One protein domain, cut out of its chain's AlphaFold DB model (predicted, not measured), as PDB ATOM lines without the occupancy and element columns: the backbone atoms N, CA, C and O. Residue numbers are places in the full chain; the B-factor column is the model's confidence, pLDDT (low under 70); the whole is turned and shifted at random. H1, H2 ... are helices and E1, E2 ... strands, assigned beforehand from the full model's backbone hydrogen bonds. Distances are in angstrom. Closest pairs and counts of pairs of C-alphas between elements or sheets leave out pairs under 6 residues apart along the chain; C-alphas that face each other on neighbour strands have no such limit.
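Overview. This is residues 3 to 73 of the 78 residues of an uncharacterized protein of Deltaproteobacteria bacterium SM23_61 (UniProt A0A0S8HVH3). Picture a long, thin model with a small head at one end and a tail of two short helices strung out from it. The head is a narrow two-stranded ribbon, E1 beside E2, with the short helix H1 close to E1 and loops, among them residues 32 to 40, gathered at the end of the ribbon away from the tail; H2 and then H3 make the tail beyond the last residue of E2. The printed part has 71 residues, with three named helices and two named strands in the order E1 H1 E2 H2 H3; the sheet order is E1 - E2, antiparallel, and the class is mixed, helices and strands. The whole is extended, with a radius of gyration of the C-alphas of 19.3 A and spans of 61 by 19 by 18 A, the tail adding much of the length.

Arrangement. Begin at the sheet, where E1, residues 3 to 9, and E2, residues 41 to 48, are antiparallel neighbours with 150 degrees between their directions. Look across it at C-alphas 5 and 45, which face each other at 4.7 A, and at N 6 and O 44, 2.9 A apart, and N 44 and O 6, 2.8 A apart, both within hydrogen-bond range. Next find H1, residues 20 to 25: its closest C-alpha to E1 is that of Leu 20, 7.2 A from that of Val 7. Beyond E2, a tight link of 3 residues brings you to H2, residues 52 to 62, which is apart from E1 and from H1. A tight link of 2 residues then leads to H3, residues 65 to 72, which is apart from H2, E1, H1 and E2. In H1, H2 and H3 every O i to N i+4 pair is within hydrogen-bond range.

Along the chain. Find C-alpha 41 at (198.238, 166.634, 146.754); from there E2 runs 21.1 A to C-alpha 48. Its neighbour E1 starts at C-alpha 3, at (189.139, 162.367, 130.704), and runs 19.3 A to C-alpha 9. H1 measures 8.7 A, H2 15.3 A and H3 10.7 A, ending at C-alpha 72, at (182.236, 132.140, 114.692).

Size, cuts and confidence. Look to His 37 and Ser 73 for the two C-alphas farthest apart, 61.5 A. Residues 50 to 57 and 61 to 67 stand free. The link from H1 to E2, residues 26 to 40, is long, and that from E1 to H1 is short. The printed part has no cut. Its mean pLDDT is 70.7, and 36 residues are under 70, among them residues 17 to 24, 46 to 55 and 64 to 73.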
ATOM      1  N   ILE A   3     187.978 162.429 129.809       62.78
ATOM      2  CA  ILE A   3     189.139 162.367 130.704       62.78
ATOM      3  C   ILE A   3     188.938 163.418 131.791       62.78
ATOM      4  O   ILE A   3     189.064 164.615 131.534       62.78
ATOM      5  N   ILE A   4     188.653 162.974 133.012       69.88
ATOM      6  CA  ILE A   4     188.498 163.859 134.164       69.88
ATOM      7  C   ILE A   4     189.828 163.872 134.920       69.88
ATOM      8  O   ILE A   4     190.285 162.854 135.445       69.88
ATOM      9  N   LYS A   5     190.477 165.039 134.951       68.50
ATOM     10  CA  LYS A   5     191.676 165.263 135.764       68.50
ATOM     11  C   LYS A   5     191.235 165.755 137.137       68.50
ATOM     12  O   LYS A   5     190.655 166.829 137.252       68.50
ATOM     13  N   GLU A   6     191.510 164.968 138.166       78.12
ATOM     14  CA  GLU A   6     191.160 165.283 139.550       78.12
ATOM     15  C   GLU A   6     192.434 165.476 140.376       78.12
ATOM     16  O   GLU A   6     193.470 164.867 140.102       78.12
ATOM     17  N   VAL A   7     192.359 166.338 141.389       79.56
ATOM     18  CA  VAL A   7     193.423 166.521 142.379       79.56
ATOM     19  C   VAL A   7     192.910 166.003 143.715       79.56
ATOM     20  O   VAL A   7     191.845 166.410 144.184       79.56
ATOM     21  N   VAL A   8     193.652 165.072 144.306       81.25
ATOM     22  CA  VAL A   8     193.265 164.365 145.530       81.25
ATOM     23  C   VAL A   8     194.376 164.507 146.561       81.25
ATOM     24  O   VAL A   8     195.559 164.552 146.228       81.25
ATOM     25  N   CYS A   9     194.008 164.596 147.835       83.50
ATOM     26  CA  CYS A   9     194.977 164.596 148.924       83.50
ATOM     27  C   CYS A   9     195.320 163.171 149.369       83.50
ATOM     28  O   CYS A   9     194.434 162.393 149.709       83.50
ATOM     29  N   SER A  10     196.611 162.853 149.463       81.75
ATOM     30  CA  SER A  10     197.099 161.546 149.937       81.75
ATOM     31  C   SER A  10     196.813 161.275 151.416       81.75
ATOM     32  O   SER A  10     196.799 160.123 151.834       81.75
ATOM     33  N   LYS A  11     196.588 162.318 152.224       82.12
ATOM     34  CA  LYS A  11     196.359 162.181 153.670       82.12
ATOM     35  C   LYS A  11     194.894 162.002 154.033       82.12
ATOM     36  O   LYS A  11     194.589 161.177 154.882       82.12
ATOM     37  N   CYS A  12     194.001 162.783 153.428       81.38
ATOM     38  CA  CYS A  12     192.572 162.720 153.741       81.38
ATOM     39  C   CYS A  12     191.734 162.025 152.660       81.38
ATOM     40  O   CYS A  12     190.545 161.822 152.877       81.38
ATOM     41  N   GLY A  13     192.309 161.708 151.493       77.50
ATOM     42  CA  GLY A  13     191.597 161.092 150.367       77.50
ATOM     43  C   GLY A  13     190.529 161.985 149.730       77.50
ATOM     44  O   GLY A  13     189.851 161.564 148.797       77.50
ATOM     45  N   LYS A  14     190.360 163.220 150.218       81.00
ATOM     46  CA  LYS A  14     189.350 164.146 149.710       81.00
ATOM     47  C   LYS A  14     189.815 164.761 148.396       81.00
ATOM     48  O   LYS A  14     190.974 165.168 148.255       81.00
ATOM     49  N   LYS A  15     188.879 164.828 147.453       80.12
ATOM     50  CA  LYS A  15     189.025 165.528 146.178       80.12
ATOM     51  C   LYS A  15     188.938 167.033 146.418       80.12
ATOM     52  O   LYS A  15     188.034 167.485 147.118       80.12
ATOM     53  N   GLN A  16     189.855 167.792 145.829       75.12
ATOM     54  CA  GLN A  16     189.734 169.246 145.790       75.12
ATOM     55  C   GLN A  16     188.709 169.652 144.734       75.12
ATOM     56  O   GLN A  16     188.683 169.099 143.633       75.12
ATOM     57  N   VAL A  17     187.822 170.570 145.112       67.62
ATOM     58  CA  VAL A  17     186.710 171.034 144.269       67.62
ATOM     59  C   VAL A  17     186.964 172.461 143.785       67.62
ATOM     60  O   VAL A  17     186.586 172.786 142.661       67.62
ATOM     61  N   HIS A  18     187.657 173.278 144.582       65.94
ATOM     62  CA  HIS A  18     188.010 174.647 144.224       65.94
ATOM     63  C   HIS A  18     189.313 174.703 143.416       65.94
ATOM     64  O   HIS A  18     190.171 173.825 143.523       65.94
ATOM     65  N   ASP A  19     189.421 175.714 142.551       63.91
ATOM     66  CA  ASP A  19     190.627 176.100 141.805       63.91
ATOM     67  C   ASP A  19     191.333 174.972 141.033       63.91
ATOM     68  O   ASP A  19     192.547 174.993 140.813       63.91
ATOM     69  N   LEU A  20     190.570 173.985 140.546       66.56
ATOM     70  CA  LEU A  20     191.097 172.856 139.770       66.56
ATOM     71  C   LEU A  20     191.929 173.305 138.559       66.56
ATOM     72  O   LEU A  20     192.947 172.687 138.254       66.56
ATOM     73  N   GLN A  21     191.524 174.378 137.871       63.78
ATOM     74  CA  GLN A  21     192.263 174.889 136.713       63.78
ATOM     75  C   GLN A  21     193.660 175.402 137.093       63.78
ATOM     76  O   GLN A  21     194.617 175.158 136.355       63.78
ATOM     77  N   ASP A  22     193.797 176.031 138.258       65.31
ATOM     78  CA  ASP A  22     195.070 176.553 138.753       65.31
ATOM     79  C   ASP A  22     195.922 175.450 139.386       65.31
ATOM     80  O   ASP A  22     197.138 175.393 139.175       65.31
ATOM     81  N   LEU A  23     195.300 174.496 140.081       62.78
ATOM     82  CA  LEU A  23     195.967 173.307 140.626       62.78
ATOM     83  C   LEU A  23     196.521 172.383 139.524       62.78
ATOM     84  O   LEU A  23     197.556 171.732 139.697       62.78
ATOM     85  N   LEU A  24     195.874 172.342 138.356       65.12
ATOM     86  CA  LEU A  24     196.367 171.595 137.195       65.12
ATOM     87  C   LEU A  24     197.557 172.273 136.501       65.12
ATOM     88  O   LEU A  24     198.374 171.574 135.897       65.12
ATOM     89  N   LYS A  25     197.686 173.599 136.600       71.12
ATOM     90  CA  LYS A  25     198.790 174.367 135.998       71.12
ATOM     91  C   LYS A  25     199.988 174.533 136.933       71.12
ATOM     92  O   LYS A  25     201.103 174.715 136.459       71.12
ATOM     93  N   THR A  26     199.780 174.451 138.246       73.38
ATOM     94  CA  THR A  26     200.814 174.731 139.254       73.38
ATOM     95  C   THR A  26     201.450 173.475 139.851       73.38
ATOM     96  O   THR A  26     200.936 172.358 139.735       73.38
ATOM     97  N   ASN A  27     202.603 173.660 140.497       70.88
ATOM     98  CA  ASN A  27     203.294 172.608 141.237       70.88
ATOM     99  C   ASN A  27     202.505 172.246 142.504       70.88
ATOM    100  O   ASN A  27     202.450 173.015 143.461       70.88
ATOM    101  N   LEU A  28     201.927 171.044 142.517       71.19
ATOM    102  CA  LEU A  28     201.078 170.544 143.608       71.19
ATOM    103  C   LEU A  28     201.826 170.267 144.915       71.19
ATOM    104  O   LEU A  28     201.197 170.175 145.964       71.19
ATOM    105  N   PHE A  29     203.155 170.148 144.866       67.44
ATOM    106  CA  PHE A  29     203.985 169.874 146.040       67.44
ATOM    107  C   PHE A  29     203.853 170.962 147.116       67.44
ATOM    108  O   PHE A  29     203.755 170.656 148.300       67.44
ATOM    109  N   TRP A  30     203.780 172.227 146.689       69.44
ATOM    110  CA  TRP A  30     203.693 173.397 147.569       69.44
ATOM    111  C   TRP A  30     202.259 173.786 147.929       69.44
ATOM    112  O   TRP A  30     202.040 174.744 148.667       69.44
ATOM    113  N   ARG A  31     201.263 173.071 147.397       75.19
ATOM    114  CA  ARG A  31     199.855 173.344 147.671       75.19
ATOM    115  C   ARG A  31     199.392 172.492 148.847       75.19
ATOM    116  O   ARG A  31     199.647 171.288 148.916       75.19
ATOM    117  N   THR A  32     198.708 173.134 149.781       79.94
ATOM    118  CA  THR A  32     198.086 172.471 150.923       79.94
ATOM    119  C   THR A  32     196.676 172.030 150.558       79.94
ATOM    120  O   THR A  32     195.983 172.656 149.757       79.94
ATOM    121  N   CYS A  33     196.242 170.915 151.135       81.12
ATOM    122  CA  CYS A  33     194.859 170.480 150.997       81.12
ATOM    123  C   CYS A  33     193.917 171.452 151.724       81.12
ATOM    124  O   CYS A  33     194.128 171.722 152.903       81.12
ATOM    125  N   GLU A  34     192.835 171.884 151.070       80.94
ATOM    126  CA  GLU A  34     191.787 172.736 151.673       80.94
ATOM    127  C   GLU A  34     191.198 172.164 152.970       80.94
ATOM    128  O   GLU A  34     190.793 172.915 153.845       80.94
ATOM    129  N   PHE A  35     191.153 170.836 153.109       81.44
ATOM    130  CA  PHE A  35     190.482 170.186 154.237       81.44
ATOM    131  C   PHE A  35     191.398 169.877 155.413       81.44
ATOM    132  O   PHE A  35     190.978 169.957 156.561       81.44
ATOM    133  N   CYS A  36     192.616 169.404 155.138       82.50
ATOM    134  CA  CYS A  36     193.532 168.950 156.186       82.50
ATOM    135  C   CYS A  36     194.758 169.848 156.345       82.50
ATOM    136  O   CYS A  36     195.578 169.577 157.216       82.50
ATOM    137  N   HIS A  37     194.904 170.867 155.490       80.31
ATOM    138  CA  HIS A  37     196.013 171.827 155.446       80.31
ATOM    139  C   HIS A  37     197.414 171.202 155.399       80.31
ATOM    140  O   HIS A  37     198.418 171.877 155.599       80.31
ATOM    141  N   ARG A  38     197.502 169.906 155.087       79.75
ATOM    142  CA  ARG A  38     198.755 169.175 154.914       79.75
ATOM    143  C   ARG A  38     199.158 169.156 153.446       79.75
ATOM    144  O   ARG A  38     198.305 169.167 152.552       79.75
ATOM    145  N   TYR A  39     200.464 169.079 153.223       78.81
ATOM    146  CA  TYR A  39     201.048 168.816 151.912       78.81
ATOM    147  C   TYR A  39     200.828 167.356 151.501       78.81
ATOM    148  O   TYR A  39     200.707 166.466 152.349       78.81
ATOM    149  N   GLY A  40     200.786 167.112 150.191       77.38
ATOM    150  CA  GLY A  40     200.616 165.771 149.624       77.38
ATOM    151  C   GLY A  40     199.439 165.649 148.660       77.38
ATOM    152  O   GLY A  40     198.738 164.634 148.681       77.38
ATOM    153  N   LEU A  41     199.190 166.684 147.859       81.12
ATOM    154  CA  LEU A  41     198.238 166.634 146.754       81.12
ATOM    155  C   LEU A  41     198.858 165.906 145.560       81.12
ATOM    156  O   LEU A  41     200.008 166.151 145.199       81.12
ATOM    157  N   TYR A  42     198.086 165.027 144.933       78.19
ATOM    158  CA  TYR A  42     198.495 164.282 143.749       78.19
ATOM    159  C   TYR A  42     197.403 164.319 142.680       78.19
ATOM    160  O   TYR A  42     196.220 164.507 142.972       78.19
ATOM    161  N   ARG A  43     197.816 164.178 141.415       78.12
ATOM    162  CA  ARG A  43     196.901 164.153 140.265       78.12
ATOM    163  C   ARG A  43     196.425 162.732 140.037       78.12
ATOM    164  O   ARG A  43     197.237 161.821 139.910       78.12
ATOM    165  N   THR A  44     195.121 162.568 139.903       75.88
ATOM    166  CA  THR A  44     194.507 161.324 139.453       75.88
ATOM    167  C   THR A  44     193.776 161.587 138.154       75.88
ATOM    168  O   THR A  44     192.893 162.441 138.086       75.88
ATOM    169  N   ILE A  45     194.146 160.854 137.111       72.44
ATOM    170  CA  ILE A  45     193.437 160.881 135.837       72.44
ATOM    171  C   ILE A  45     192.413 159.756 135.897       72.44
ATOM    172  O   ILE A  45     192.782 158.584 135.919       72.44
ATOM    173  N   ARG A  46     191.128 160.107 135.951       67.06
ATOM    174  CA  ARG A  46     190.039 159.137 135.854       67.06
ATOM    175  C   ARG A  46     189.430 159.232 134.467       67.06
ATOM    176  O   ARG A  46     188.981 160.293 134.038       67.06
ATOM    177  N   GLN A  47     189.443 158.113 133.755       64.19
ATOM    178  CA  GLN A  47     188.729 157.984 132.494       64.19
ATOM    179  C   GLN A  47     187.295 157.593 132.829       64.19
ATOM    180  O   GLN A  47     187.052 156.497 133.333       64.19
ATOM    181  N   LYS A  48     186.351 158.505 132.603       60.66
ATOM    182  CA  LYS A  48     184.936 158.183 132.723       60.66
ATOM    183  C   LYS A  48     184.457 157.713 131.350       60.66
ATOM    184  O   LYS A  48     184.514 158.440 130.355       60.66
ATOM    185  N   MET A  49     184.061 156.448 131.286       62.41
ATOM    186  CA  MET A  49     183.352 155.905 130.133       62.41
ATOM    187  C   MET A  49     181.881 156.261 130.325       62.41
ATOM    188  O   MET A  49     181.214 155.700 131.189       62.41
ATOM    189  N   ASP A  50     181.409 157.264 129.588       59.16
ATOM    190  CA  ASP A  50     180.049 157.795 129.745       59.16
ATOM    191  C   ASP A  50     178.987 156.915 129.069       59.16
ATOM    192  O   ASP A  50     177.799 157.074 129.337       59.16
ATOM    193  N   SER A  51     179.396 155.974 128.212       67.12
ATOM    194  CA  SER A  51     178.494 155.091 127.477       67.12
ATOM    195  C   SER A  51     178.828 153.613 127.709       67.12
ATOM    196  O   SER A  51     179.993 153.217 127.798       67.12
ATOM    197  N   ILE A  52     177.787 152.776 127.769       67.62
ATOM    198  CA  ILE A  52     177.919 151.306 127.792       67.62
ATOM    199  C   ILE A  52     178.646 150.825 126.526       67.62
ATOM    200  O   ILE A  52     179.425 149.878 126.577       67.62
ATOM    201  N   SER A  53     178.457 151.522 125.401       68.31
ATOM    202  CA  SER A  53     179.171 151.262 124.149       68.31
ATOM    203  C   SER A  53     180.680 151.487 124.258       68.31
ATOM    204  O   SER A  53     181.432 150.704 123.684       68.31
ATOM    205  N   ASP A  54     181.150 152.492 125.009       65.12
ATOM    206  CA  ASP A  54     182.590 152.710 125.228       65.12
ATOM    207  C   ASP A  54     183.190 151.553 126.046       65.12
ATOM    208  O   ASP A  54     184.277 151.066 125.728       65.12
ATOM    209  N   TRP A  55     182.449 151.065 127.047       68.69
ATOM    210  CA  TRP A  55     182.814 149.890 127.846       68.69
ATOM    211  C   TRP A  55     182.890 148.617 127.007       68.69
ATOM    212  O   TRP A  55     183.895 147.910 127.051       68.69
ATOM    213  N   LEU A  56     181.849 148.346 126.215       72.69
ATOM    214  CA  LEU A  56     181.814 147.200 125.312       72.69
ATOM    215  C   LEU A  56     182.955 147.280 124.305       72.69
ATOM    216  O   LEU A  56     183.638 146.292 124.099       72.69
ATOM    217  N   THR A  57     183.228 148.453 123.733       71.25
ATOM    218  CA  THR A  57     184.327 148.627 122.772       71.25
ATOM    219  C   THR A  57     185.692 148.383 123.415       71.25
ATOM    220  O   THR A  57     186.552 147.757 122.800       71.25
ATOM    221  N   ALA A  58     185.907 148.841 124.652       67.56
ATOM    222  CA  ALA A  58     187.136 148.559 125.392       67.56
ATOM    223  C   ALA A  58     187.282 147.059 125.696       67.56
ATOM    224  O   ALA A  58     188.363 146.500 125.517       67.56
ATOM    225  N   LEU A  59     186.185 146.401 126.077       72.31
ATOM    226  CA  LEU A  59     186.142 144.963 126.323       72.31
ATOM    227  C   LEU A  59     186.394 144.165 125.033       72.31
ATOM    228  O   LEU A  59     187.267 143.302 125.017       72.31
ATOM    229  N   TYR A  60     185.734 144.523 123.931       68.44
ATOM    230  CA  TYR A  60     185.938 143.934 122.606       68.44
ATOM    231  C   TYR A  60     187.373 144.093 122.112       68.44
ATOM    232  O   TYR A  60     187.906 143.176 121.506       68.44
ATOM    233  N   ARG A  61     188.023 145.231 122.382       67.44
ATOM    234  CA  ARG A  61     189.439 145.428 122.038       67.44
ATOM    235  C   ARG A  61     190.392 144.619 122.913       67.44
ATOM    236  O   ARG A  61     191.495 144.334 122.470       67.44
ATOM    237  N   SER A  62     189.996 144.303 124.146       70.00
ATOM    238  CA  SER A  62     190.803 143.494 125.069       70.00
ATOM    239  C   SER A  62     190.672 141.991 124.832       70.00
ATOM    240  O   SER A  62     191.565 141.233 125.193       70.00
ATOM    241  N   MET A  63     189.562 141.556 124.232       70.06
ATOM    242  CA  MET A  63     189.371 140.175 123.814       70.06
ATOM    243  C   MET A  63     189.985 140.027 122.424       70.06
ATOM    244  O   MET A  63     189.386 140.445 121.437       70.06
ATOM    245  N   ASP A  64     191.198 139.476 122.355       60.91
ATOM    246  CA  ASP A  64     191.895 139.211 121.095       60.91
ATOM    247  C   ASP A  64     190.951 138.568 120.061       60.91
ATOM    248  O   ASP A  64     190.201 137.634 120.368       60.91
ATOM    249  N   LEU A  65     191.004 139.064 118.817       61.59
ATOM    250  CA  LEU A  65     190.180 138.633 117.670       61.59
ATOM    251  C   LEU A  65     190.134 137.104 117.479       61.59
ATOM    252  O   LEU A  65     189.161 136.572 116.947       61.59
ATOM    253  N   THR A  66     191.151 136.400 117.973       62.47
ATOM    254  CA  THR A  66     191.277 134.940 117.962       62.47
ATOM    255  C   THR A  66     190.161 134.227 118.727       62.47
ATOM    256  O   THR A  66     189.744 133.144 118.321       62.47
ATOM    257  N   TYR A  67     189.628 134.807 119.809       60.31
ATOM    258  CA  TYR A  67     188.514 134.191 120.537       60.31
ATOM    259  C   TYR A  67     187.217 134.252 119.718       60.31
ATOM    260  O   TYR A  67     186.457 133.286 119.673       60.31
ATOM    261  N   LEU A  68     186.994 135.359 119.004       60.06
ATOM    262  CA  LEU A  68     185.824 135.535 118.143       60.06
ATOM    263  C   LEU A  68     185.887 134.664 116.884       60.06
ATOM    264  O   LEU A  68     184.882 134.041 116.553       60.06
ATOM    265  N   GLU A  69     187.046 134.554 116.225       61.50
ATOM    266  CA  GLU A  69     187.222 133.639 115.082       61.50
ATOM    267  C   GLU A  69     186.937 132.178 115.464       61.50
ATOM    268  O   GLU A  69     186.298 131.445 114.702       61.50
ATOM    269  N   ASN A  70     187.330 131.776 116.677       60.84
ATOM    270  CA  ASN A  70     187.064 130.440 117.212       60.84
ATOM    271  C   ASN A  70     185.588 130.206 117.571       60.84
ATOM    272  O   ASN A  70     185.120 129.072 117.487       60.84
ATOM    273  N   CYS A  71     184.844 131.245 117.961       60.84
ATOM    274  CA  CYS A  71     183.409 131.136 118.236       60.84
ATOM    275  C   CYS A  71     182.545 131.204 116.966       60.84
ATOM    276  O   CYS A  71     181.477 130.598 116.930       60.84
ATOM    277  N   LEU A  72     182.982 131.943 115.942       60.38
ATOM    278  CA  LEU A  72     182.236 132.140 114.692       60.38
ATOM    279  C   LEU A  72     182.503 131.060 113.639       60.38
ATOM    280  O   LEU A  72     181.719 130.924 112.701       60.38
ATOM    281  N   SER A  73     183.568 130.273 113.790       53.88
ATOM    282  CA  SER A  73     183.810 129.104 112.946       53.88
ATOM    283  C   SER A  73     183.093 127.885 113.538       53.88
ATOM    284  O   SER A  73     183.550 127.358 114.555       53.88
TER     285      SER A  73